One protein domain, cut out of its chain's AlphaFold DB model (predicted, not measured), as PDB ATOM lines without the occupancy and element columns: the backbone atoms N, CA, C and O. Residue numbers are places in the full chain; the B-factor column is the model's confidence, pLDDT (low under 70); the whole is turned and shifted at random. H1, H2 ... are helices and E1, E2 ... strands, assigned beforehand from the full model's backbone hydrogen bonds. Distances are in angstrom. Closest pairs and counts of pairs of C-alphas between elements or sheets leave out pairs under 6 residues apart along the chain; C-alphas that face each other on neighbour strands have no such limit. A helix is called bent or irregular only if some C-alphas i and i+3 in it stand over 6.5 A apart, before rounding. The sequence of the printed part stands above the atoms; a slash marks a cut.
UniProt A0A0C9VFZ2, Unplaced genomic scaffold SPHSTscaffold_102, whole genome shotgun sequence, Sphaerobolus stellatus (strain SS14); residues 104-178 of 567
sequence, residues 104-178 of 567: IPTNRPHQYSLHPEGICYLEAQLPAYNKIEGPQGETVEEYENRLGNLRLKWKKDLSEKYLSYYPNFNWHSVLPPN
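What this domain is: This is residues 104 to 178 of the 567 residues of an uncharacterized protein of Sphaerobolus stellatus (strain SS14) (UniProt A0A0C9VFZ2). Two helices, the shorter H1 and the much longer H2, run loosely side by side in opposite ways, the chain folding back between them through residues 131 to 139; at the other end of this elongated pair, residues 104 to 114 form a small loop that ends in the short strand E1, and the tail after H2 comes back towards the same end, with residues 165 to 173 sticking out. The two helices come near each other at few points, H1 with its last residues beside the middle of H2, and the link runs on past the first part of H2. The printed part has 75 residues with one named strand and two named helices, in the order E1, H1, H2, and the class is mostly helix. The whole is only just loose, close to extended, with a radius of gyration of the C-alphas of 16.8 A, and its C-alphas span 49 by 28 by 25 A.

Where its parts are: The printed part begins at Ile 104, with its C-alpha at (20.851, 21.197, 18.243). E1 is a strand of three residues, 112 to 114, from Tyr 112 to Leu 114. After one residue, His 115, comes H1, residues 116 to 130, from Pro 116 to Asn 130. C-alpha 116 of H1 stands at (26.432, 25.141, 12.437) and C-alpha 130 at (40.443, 15.204, -0.821), and H1 measures 21.7 A from first to last C-alpha. H1 is irregular, but only just: the C-alphas of Ala 124 and Pro 127 are 7.0 A apart, and its line is a rough one. H2, residues 140 to 164, from Val 140 to Ser 164, is the longest helix with 25 residues and measures 35.9 A from first to last C-alpha. It ends with C-alpha 164 at (37.583, 15.677, 22.128). Residues 165 to 178 hold no named element.

How they stand to each other: Residues 104 to 105 are paired with residues 112 to 113 of E1, antiparallel, as a short pairing. E1 pairs with no named strand. E1 and H1 meet only through their link, which is tight, with one residue between them. E1 and H2 are apart. H1 and H2 are close but not clearly touching, with 2 pairs of C-alphas within 8 A. Their closest C-alphas are those of Tyr 129 and Arg 151, 7.0 A apart. Centre to centre the two helices are 14.9 A apart. Their lines stand at a shallow tilt of 29 degrees, and they run opposite ways. The link from H1 to H2 is short, with 9 residues between them. Along the backbone of H2 every O i to N i+4 pair is within hydrogen-bond range, while in H1 9 of 11 such pairs are.

The domain as a whole: The two C-alphas farthest apart are those of Gly 137, in the link between H1 and H2, and Pro 177, in the tail, at 50.6 A. The first and last printed C-alphas, those of Ile 104 and Asn 178, are 19.7 A apart. Residues 163 to 173, of which 163 and 164 belong to H2, stand free. Without them the body has 64 residues and spans 50 by 29 by 19 A, with a radius of gyration of 16.7 A. The C-alphas of residues 165 to 178 lie 14 to 25 A from the mean of the C-alphas of the printed part. The printed part has no cut, and neither of its two links is long. The mean pLDDT of the printed part is 87.9, and the model's confidence is low, under 70, at one printed residue, Asn 178.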
ATOM      1  N   ILE A 104      22.031  20.331  18.109       90.81
ATOM      2  CA  ILE A 104      20.851  21.197  18.243       90.81
ATOM      3  C   ILE A 104      19.605  20.380  17.864       90.81
ATOM      4  O   ILE A 104      19.655  19.631  16.880       90.81
ATOM      5  N   PRO A 105      18.490  20.474  18.612       88.81
ATOM      6  CA  PRO A 105      17.235  19.846  18.214       88.81
ATOM      7  C   PRO A 105      16.729  20.426  16.887       88.81
ATOM      8  O   PRO A 105      16.804  21.624  16.633       88.81
ATOM      9  N   THR A 106      16.192  19.561  16.034       88.25
ATOM     10  CA  THR A 106      15.491  19.974  14.811       88.25
ATOM     11  C   THR A 106      13.987  20.084  15.070       88.25
ATOM     12  O   THR A 106      13.497  19.664  16.114       88.25
ATOM     13  N   ASN A 107      13.221  20.560  14.083       85.12
ATOM     14  CA  ASN A 107      11.753  20.637  14.161       85.12
ATOM     15  C   ASN A 107      11.059  19.269  14.331       85.12
ATOM     16  O   ASN A 107       9.839  19.209  14.455       85.12
ATOM     17  N   ARG A 108      11.808  18.163  14.271       75.19
ATOM     18  CA  ARG A 108      11.294  16.804  14.435       75.19
ATOM     19  C   ARG A 108      11.696  16.258  15.810       75.19
ATOM     20  O   ARG A 108      12.867  16.374  16.185       75.19
ATOM     21  N   PRO A 109      10.767  15.625  16.546       76.44
ATOM     22  CA  PRO A 109      11.056  15.081  17.867       76.44
ATOM     23  C   PRO A 109      12.161  14.021  17.786       76.44
ATOM     24  O   PRO A 109      12.198  13.210  16.861       76.44
ATOM     25  N   HIS A 110      13.080  14.047  18.756       77.38
ATOM     26  CA  HIS A 110      14.233  13.136  18.852       77.38
ATOM     27  C   HIS A 110      15.172  13.137  17.631       77.38
ATOM     28  O   HIS A 110      15.949  12.199  17.428       77.38
ATOM     29  N   GLN A 111      15.126  14.191  16.815       81.88
ATOM     30  CA  GLN A 111      16.051  14.394  15.714       81.88
ATOM     31  C   GLN A 111      16.908  15.624  15.989       81.88
ATOM     32  O   GLN A 111      16.401  16.720  16.215       81.88
ATOM     33  N   TYR A 112      18.217  15.424  15.917       87.94
ATOM     34  CA  TYR A 112      19.211  16.440  16.212       87.94
ATOM     35  C   TYR A 112      20.132  16.636  15.012       87.94
ATOM     36  O   TYR A 112      20.469  15.673  14.316       87.94
ATOM     37  N   SER A 113      20.534  17.877  14.774       89.75
ATOM     38  CA  SER A 113      21.575  18.245  13.817       89.75
ATOM     39  C   SER A 113      22.848  18.627  14.560       89.75
ATOM     40  O   SER A 113      22.808  18.982  15.735       89.75
ATOM     41  N   LEU A 114      23.991  18.573  13.878       91.00
ATOM     42  CA  LEU A 114      25.205  19.206  14.389       91.00
ATOM     43  C   LEU A 114      25.006  20.724  14.457       91.00
ATOM     44  O   LEU A 114      24.259  21.292  13.656       91.00
ATOM     45  N   HIS A 115      25.682  21.365  15.404       91.94
ATOM     46  CA  HIS A 115      25.733  22.823  15.477       91.94
ATOM     47  C   HIS A 115      26.372  23.408  14.206       91.94
ATOM     48  O   HIS A 115      27.358  22.830  13.735       91.94
ATOM     49  N   PRO A 116      25.876  24.532  13.650       90.00
ATOM     50  CA  PRO A 116      26.432  25.141  12.437       90.00
ATOM     51  C   PRO A 116      27.947  25.386  12.495       90.00
ATOM     52  O   PRO A 116      28.665  25.050  11.564       90.00
ATOM     53  N   GLU A 117      28.458  25.868  13.620       88.94
ATOM     54  CA  GLU A 117      29.875  26.133  13.883       88.94
ATOM     55  C   GLU A 117      30.701  24.840  13.856       88.94
ATOM     56  O   GLU A 117      31.805  24.791  13.309       88.94
ATOM     57  N   GLY A 118      30.125  23.754  14.374       90.31
ATOM     58  CA  GLY A 118      30.682  22.414  14.266       90.31
ATOM     59  C   GLY A 118      30.712  21.899  12.828       90.31
ATOM     60  O   GLY A 118      31.698  21.293  12.405       90.31
ATOM     61  N   ILE A 119      29.664  22.186  12.049       91.19
ATOM     62  CA  ILE A 119      29.621  21.894  10.610       91.19
ATOM     63  C   ILE A 119      30.718  22.680   9.886       91.19
ATOM     64  O   ILE A 119      31.490  22.066   9.155       91.19
ATOM     65  N   CYS A 120      30.876  23.982  10.150       89.25
ATOM     66  CA  CYS A 120      31.936  24.806   9.561       89.25
ATOM     67  C   CYS A 120      33.339  24.268   9.882       89.25
ATOM     68  O   CYS A 120      34.206  24.235   9.007       89.25
ATOM     69  N   TYR A 121      33.572  23.793  11.111       92.19
ATOM     70  CA  TYR A 121      34.826  23.121  11.462       92.19
ATOM     71  C   TYR A 121      35.054  21.850  10.635       92.19
ATOM     72  O   TYR A 121      36.149  21.648  10.108       92.19
ATOM     73  N   LEU A 122      34.041  20.989  10.502       92.31
ATOM     74  CA  LEU A 122      34.147  19.754   9.719       92.31
ATOM     75  C   LEU A 122      34.342  20.044   8.222       92.31
ATOM     76  O   LEU A 122      35.147  19.378   7.568       92.31
ATOM     77  N   GLU A 123      33.662  21.058   7.688       90.94
ATOM     78  CA  GLU A 123      33.817  21.521   6.308       90.94
ATOM     79  C   GLU A 123      35.231  22.034   6.033       90.94
ATOM     80  O   GLU A 123      35.836  21.655   5.029       90.94
ATOM     81  N   ALA A 124      35.815  22.799   6.962       91.31
ATOM     82  CA  ALA A 124      37.188  23.288   6.851       91.31
ATOM     83  C   ALA A 124      38.235  22.153   6.782       91.31
ATOM     84  O   ALA A 124      39.357  22.371   6.321       91.31
ATOM     85  N   GLN A 125      37.883  20.931   7.198       91.62
ATOM     86  CA  GLN A 125      38.748  19.748   7.132       91.62
ATOM     87  C   GLN A 125      38.591  18.954   5.822       91.62
ATOM     88  O   GLN A 125      39.470  18.158   5.480       91.62
ATOM     89  N   LEU A 126      37.528  19.177   5.035       91.44
ATOM     90  CA  LEU A 126      37.290  18.471   3.764       91.44
ATOM     91  C   LEU A 126      38.443  18.578   2.748       91.44
ATOM     92  O   LEU A 126      38.730  17.575   2.087       91.44
ATOM     93  N   PRO A 127      39.168  19.707   2.621       92.56
ATOM     94  CA  PRO A 127      40.334  19.765   1.745       92.56
ATOM     95  C   PRO A 127      41.410  18.727   2.092       92.56
ATOM     96  O   PRO A 127      42.083  18.231   1.192       92.56
ATOM     97  N   ALA A 128      41.570  18.360   3.371       91.50
ATOM     98  CA  ALA A 128      42.509  17.317   3.784       91.50
ATOM     99  C   ALA A 128      42.028  15.916   3.373       91.50
ATOM    100  O   ALA A 128      42.843  15.098   2.956       91.50
ATOM    101  N   TYR A 129      40.716  15.661   3.407       92.88
ATOM    102  CA  TYR A 129      40.130  14.410   2.917       92.88
ATOM    103  C   TYR A 129      40.383  14.195   1.421       92.88
ATOM    104  O   TYR A 129      40.721  13.092   0.992       92.88
ATOM    105  N   ASN A 130      40.254  15.261   0.629       90.12
ATOM    106  CA  ASN A 130      40.443  15.204  -0.821       90.12
ATOM    107  C   ASN A 130      41.901  14.936  -1.226       90.12
ATOM    108  O   ASN A 130      42.133  14.428  -2.317       90.12
ATOM    109  N   LYS A 131      42.864  15.228  -0.344       93.19
ATOM    110  CA  LYS A 131      44.295  14.947  -0.542       93.19
ATOM    111  C   LYS A 131      44.697  13.512  -0.179       93.19
ATOM    112  O   LYS A 131      45.861  13.158  -0.328       93.19
ATOM    113  N   ILE A 132      43.776  12.692   0.337       92.00
ATOM    114  CA  ILE A 132      44.063  11.288   0.647       92.00
ATOM    115  C   ILE A 132      44.096  10.502  -0.662       92.00
ATOM    116  O   ILE A 132      43.051  10.259  -1.273       92.00
ATOM    117  N   GLU A 133      45.293  10.072  -1.042       89.94
ATOM    118  CA  GLU A 133      45.551   9.210  -2.192       89.94
ATOM    119  C   GLU A 133      45.940   7.799  -1.738       89.94
ATOM    120  O   GLU A 133      46.465   7.595  -0.639       89.94
ATOM    121  N   GLY A 134      45.617   6.806  -2.568       82.69
ATOM    122  CA  GLY A 134      46.038   5.429  -2.333       82.69
ATOM    123  C   GLY A 134      47.505   5.226  -2.733       82.69
ATOM    124  O   GLY A 134      48.062   6.034  -3.479       82.69
ATOM    125  N   PRO A 135      48.150   4.149  -2.261       81.38
ATOM    126  CA  PRO A 135      49.503   3.807  -2.690       81.38
ATOM    127  C   PRO A 135      49.552   3.534  -4.200       81.38
ATOM    128  O   PRO A 135      48.748   2.772  -4.730       81.38
ATOM    129  N   GLN A 136      50.495   4.166  -4.900       83.12
ATOM    130  CA  GLN A 136      50.680   3.983  -6.342       83.12
ATOM    131  C   GLN A 136      51.354   2.632  -6.650       83.12
ATOM    132  O   GLN A 136      52.150   2.137  -5.857       83.12
ATOM    133  N   GLY A 137      51.063   2.058  -7.824       75.75
ATOM    134  CA  GLY A 137      51.693   0.816  -8.303       75.75
ATOM    135  C   GLY A 137      51.003  -0.487  -7.881       75.75
ATOM    136  O   GLY A 137      51.518  -1.562  -8.172       75.75
ATOM    137  N   GLU A 138      49.845  -0.406  -7.226       83.56
ATOM    138  CA  GLU A 138      49.014  -1.568  -6.885       83.56
ATOM    139  C   GLU A 138      47.947  -1.842  -7.954       83.56
ATOM    140  O   GLU A 138      47.666  -1.009  -8.823       83.56
ATOM    141  N   THR A 139      47.328  -3.022  -7.887       84.75
ATOM    142  CA  THR A 139      46.156  -3.321  -8.716       84.75
ATOM    143  C   THR A 139      45.001  -2.374  -8.371       84.75
ATOM    144  O   THR A 139      44.902  -1.878  -7.248       84.75
ATOM    145  N   VAL A 140      44.094  -2.121  -9.323       79.06
ATOM    146  CA  VAL A 140      42.963  -1.189  -9.124       79.06
ATOM    147  C   VAL A 140      42.119  -1.575  -7.903       79.06
ATOM    148  O   VAL A 140      41.729  -0.710  -7.122       79.06
ATOM    149  N   GLU A 141      41.883  -2.871  -7.694       81.19
ATOM    150  CA  GLU A 141      41.091  -3.365  -6.563       81.19
ATOM    151  C   GLU A 141      41.779  -3.125  -5.212       81.19
ATOM    152  O   GLU A 141      41.139  -2.702  -4.244       81.19
ATOM    153  N   GLU A 142      43.087  -3.371  -5.131       82.19
ATOM    154  CA  GLU A 142      43.873  -3.139  -3.916       82.19
ATOM    155  C   GLU A 142      43.999  -1.644  -3.616       82.19
ATOM    156  O   GLU A 142      43.779  -1.234  -2.471       82.19
ATOM    157  N   TYR A 143      44.227  -0.829  -4.650       87.31
ATOM    158  CA  TYR A 143      44.237   0.627  -4.564       87.31
ATOM    159  C   TYR A 143      42.924   1.164  -3.981       87.31
ATOM    160  O   TYR A 143      42.941   1.921  -3.008       87.31
ATOM    161  N   GLU A 144      41.773   0.747  -4.523       86.69
ATOM    162  CA  GLU A 144      40.457   1.184  -4.043       86.69
ATOM    163  C   GLU A 144      40.198   0.758  -2.593       86.69
ATOM    164  O   GLU A 144      39.692   1.550  -1.790       86.69
ATOM    165  N   ASN A 145      40.566  -0.475  -2.232       88.50
ATOM    166  CA  ASN A 145      40.395  -0.986  -0.875       88.50
ATOM    167  C   ASN A 145      41.273  -0.215   0.126       88.50
ATOM    168  O   ASN A 145      40.794   0.245   1.168       88.50
ATOM    169  N   ARG A 146      42.552   0.002  -0.202       87.94
ATOM    170  CA  ARG A 146      43.472   0.773   0.644       87.94
ATOM    171  C   ARG A 146      43.055   2.232   0.764       87.94
ATOM    172  O   ARG A 146      43.019   2.750   1.880       87.94
ATOM    173  N   LEU A 147      42.660   2.871  -0.335       90.69
ATOM    174  CA  LEU A 147      42.112   4.226  -0.325       90.69
ATOM    175  C   LEU A 147      40.854   4.314   0.553       90.69
ATOM    176  O   LEU A 147      40.709   5.250   1.342       90.69
ATOM    177  N   GLY A 148      39.965   3.320   0.466       91.62
ATOM    178  CA  GLY A 148      38.790   3.199   1.326       91.62
ATOM    179  C   GLY A 148      39.151   3.140   2.813       91.62
ATOM    180  O   GLY A 148      38.571   3.875   3.614       91.62
ATOM    181  N   ASN A 149      40.150   2.333   3.178       93.00
ATOM    182  CA  ASN A 149      40.623   2.203   4.558       93.00
ATOM    183  C   ASN A 149      41.299   3.479   5.079       93.00
ATOM    184  O   ASN A 149      41.028   3.886   6.210       93.00
ATOM    185  N   LEU A 150      42.122   4.146   4.264       94.19
ATOM    186  CA  LEU A 150      42.752   5.424   4.618       94.19
ATOM    187  C   LEU A 150      41.704   6.516   4.861       94.19
ATOM    188  O   LEU A 150      41.739   7.202   5.881       94.19
ATOM    189  N   ARG A 151      40.713   6.624   3.968       95.75
ATOM    190  CA  ARG A 151      39.585   7.555   4.114       95.75
ATOM    191  C   ARG A 151      38.727   7.238   5.335       95.75
ATOM    192  O   ARG A 151      38.268   8.155   6.011       95.75
ATOM    193  N   LEU A 152      38.503   5.957   5.633       93.69
ATOM    194  CA  LEU A 152      37.773   5.537   6.830       93.69
ATOM    195  C   LEU A 152      38.538   5.897   8.108       93.69
ATOM    196  O   LEU A 152      37.929   6.411   9.043       93.69
ATOM    197  N   LYS A 153      39.851   5.653   8.140       96.06
ATOM    198  CA  LYS A 153      40.713   6.021   9.266       96.06
ATOM    199  C   LYS A 153      40.674   7.529   9.508       96.06
ATOM    200  O   LYS A 153      40.354   7.946  10.610       96.06
ATOM    201  N   TRP A 154      40.857   8.331   8.460       96.62
ATOM    202  CA  TRP A 154      40.772   9.786   8.564       96.62
ATOM    203  C   TRP A 154      39.429  10.266   9.134       96.62
ATOM    204  O   TRP A 154      39.405  11.144   9.989       96.62
ATOM    205  N   LYS A 155      38.305   9.665   8.713       95.06
ATOM    206  CA  LYS A 155      36.976  10.002   9.259       95.06
ATOM    207  C   LYS A 155      36.872   9.694  10.753       95.06
ATOM    208  O   LYS A 155      36.287  10.491  11.482       95.06
ATOM    209  N   LYS A 156      37.425   8.560  11.200       94.62
ATOM    210  CA  LYS A 156      37.466   8.193  12.623       94.62
ATOM    211  C   LYS A 156      38.305   9.191  13.412       94.62
ATOM    212  O   LYS A 156      37.774   9.797  14.336       94.62
ATOM    213  N   ASP A 157      39.532   9.443  12.967       95.25
ATOM    214  CA  ASP A 157      40.461  10.369  13.618       95.25
ATOM    215  C   ASP A 157      39.861  11.788  13.704       95.25
ATOM    216  O   ASP A 157      39.933  12.443  14.744       95.25
ATOM    217  N   LEU A 158      39.194  12.255  12.639       95.00
ATOM    218  CA  LEU A 158      38.496  13.541  12.645       95.00
ATOM    219  C   LEU A 158      37.320  13.553  13.628       95.00
ATOM    220  O   LEU A 158      37.148  14.534  14.349       95.00
ATOM    221  N   SER A 159      36.514  12.487  13.667       92.50
ATOM    222  CA  SER A 159      35.384  12.394  14.597       92.50
ATOM    223  C   SER A 159      35.837  12.356  16.057       92.50
ATOM    224  O   SER A 159      35.256  13.048  16.885       92.50
ATOM    225  N   GLU A 160      36.911  11.627  16.367       92.56
ATOM    226  CA  GLU A 160      37.508  11.578  17.704       92.56
ATOM    227  C   GLU A 160      38.066  12.946  18.099       92.56
ATOM    228  O   GLU A 160      37.782  13.436  19.190       92.56
ATOM    229  N   LYS A 161      38.779  13.616  17.184       93.38
ATOM    230  CA  LYS A 161      39.275  14.977  17.405       93.38
ATOM    231  C   LYS A 161      38.135  15.964  17.646       93.38
ATOM    232  O   LYS A 161      38.221  16.773  18.561       93.38
ATOM    233  N   TYR A 162      37.067  15.896  16.858       92.44
ATOM    234  CA  TYR A 162      35.901  16.759  17.029       92.44
ATOM    235  C   TYR A 162      35.201  16.514  18.376       92.44
ATOM    236  O   TYR A 162      34.913  17.460  19.101       92.44
ATOM    237  N   LEU A 163      35.007  15.250  18.765       90.88
ATOM    238  CA  LEU A 163      34.418  14.890  20.057       90.88
ATOM    239  C   LEU A 163      35.322  15.234  21.250       90.88
ATOM    240  O   LEU A 163      34.812  15.464  22.342       90.88
ATOM    241  N   SER A 164      36.642  15.316  21.058       92.00
ATOM    242  CA  SER A 164      37.583  15.677  22.128       92.00
ATOM    243  C   SER A 164      37.380  17.096  22.675       92.00
ATOM    244  O   SER A 164      37.716  17.349  23.829       92.00
ATOM    245  N   TYR A 165      36.762  17.996  21.897       90.94
ATOM    246  CA  TYR A 165      36.358  19.324  22.373       90.94
ATOM    247  C   TYR A 165      35.155  19.278  23.331       90.94
ATOM    248  O   TYR A 165      34.860  20.265  23.999       90.94
ATOM    249  N   TYR A 166      34.493  18.122  23.449       91.75
ATOM    250  CA  TYR A 166      33.289  17.907  24.250       91.75
ATOM    251  C   TYR A 166      33.460  16.749  25.250       91.75
ATOM    252  O   TYR A 166      32.700  15.777  25.209       91.75
ATOM    253  N   PRO A 167      34.423  16.825  26.187       89.19
ATOM    254  CA  PRO A 167      34.764  15.706  27.071       89.19
ATOM    255  C   PRO A 167      33.613  15.268  27.990       89.19
ATOM    256  O   PRO A 167      33.568  14.118  28.417       89.19
ATOM    257  N   ASN A 168      32.667  16.167  28.268       88.44
ATOM    258  CA  ASN A 168      31.522  15.915  29.145       88.44
ATOM    259  C   ASN A 168      30.244  15.529  28.380       88.44
ATOM    260  O   ASN A 168      29.168  15.462  28.975       88.44
ATOM    261  N   PHE A 169      30.319  15.316  27.063       88.81
ATOM    262  CA  PHE A 169      29.136  15.015  26.266       88.81
ATOM    263  C   PHE A 169      28.603  13.602  26.544       88.81
ATOM    264  O   PHE A 169      29.302  12.604  26.378       88.81
ATOM    265  N   ASN A 170      27.326  13.516  26.925       87.00
ATOM    266  CA  ASN A 170      26.638  12.257  27.183       87.00
ATOM    267  C   ASN A 170      25.697  11.901  26.023       87.00
ATOM    268  O   ASN A 170      24.679  12.563  25.825       87.00
ATOM    269  N   TRP A 171      25.971  10.802  25.316       82.88
ATOM    270  CA  TRP A 171      25.126  10.307  24.221       82.88
ATOM    271  C   TRP A 171      23.673  10.038  24.632       82.88
ATOM    272  O   TRP A 171      22.765  10.219  23.821       82.88
ATOM    273  N   HIS A 172      23.427   9.668  25.891       83.69
ATOM    274  CA  HIS A 172      22.076   9.424  26.401       83.69
ATOM    275  C   HIS A 172      21.215  10.691  26.484       83.69
ATOM    276  O   HIS A 172      20.001  10.574  26.586       83.69
ATOM    277  N   SER A 173      21.814  11.886  26.409       81.69
ATOM    278  CA  SER A 173      21.061  13.150  26.362       81.69
ATOM    279  C   SER A 173      20.403  13.413  25.002       81.69
ATOM    280  O   SER A 173      19.403  14.117  24.924       81.69
ATOM    281  N   VAL A 174      20.945  12.830  23.929       80.81
ATOM    282  CA  VAL A 174      20.501  13.058  22.541       80.81
ATOM    283  C   VAL A 174      19.724  11.855  22.001       80.81
ATOM    284  O   VAL A 174      18.915  11.978  21.080       80.81
ATOM    285  N   LEU A 175      19.942  10.670  22.568       77.62
ATOM    286  CA  LEU A 175      19.232   9.461  22.173       77.62
ATOM    287  C   LEU A 175      17.872   9.358  22.887       77.62
ATOM    288  O   LEU A 175      17.781   9.655  24.076       77.62
ATOM    289  N   PRO A 176      16.812   8.903  22.196       71.94
ATOM    290  CA  PRO A 176      15.537   8.618  22.844       71.94
ATOM    291  C   PRO A 176      15.674   7.450  23.842       71.94
ATOM    292  O   PRO A 176      16.579   6.626  23.684       71.94
ATOM    293  N   PRO A 177      14.755   7.319  24.824       73.12
ATOM    294  CA  PRO A 177      14.825   6.304  25.888       73.12
ATOM    295  C   PRO A 177      14.944   4.847  25.405       73.12
ATOM    296  O   PRO A 177      15.424   3.995  26.146       73.12
ATOM    297  N   ASN A 178      14.544   4.555  24.161       65.38
ATOM    298  CA  ASN A 178      14.661   3.238  23.534       65.38
ATOM    299  C   ASN A 178      15.279   3.349  22.119       65.38
ATOM    300  O   ASN A 178      14.556   3.379  21.119       65.38
TER     301      ASN A 178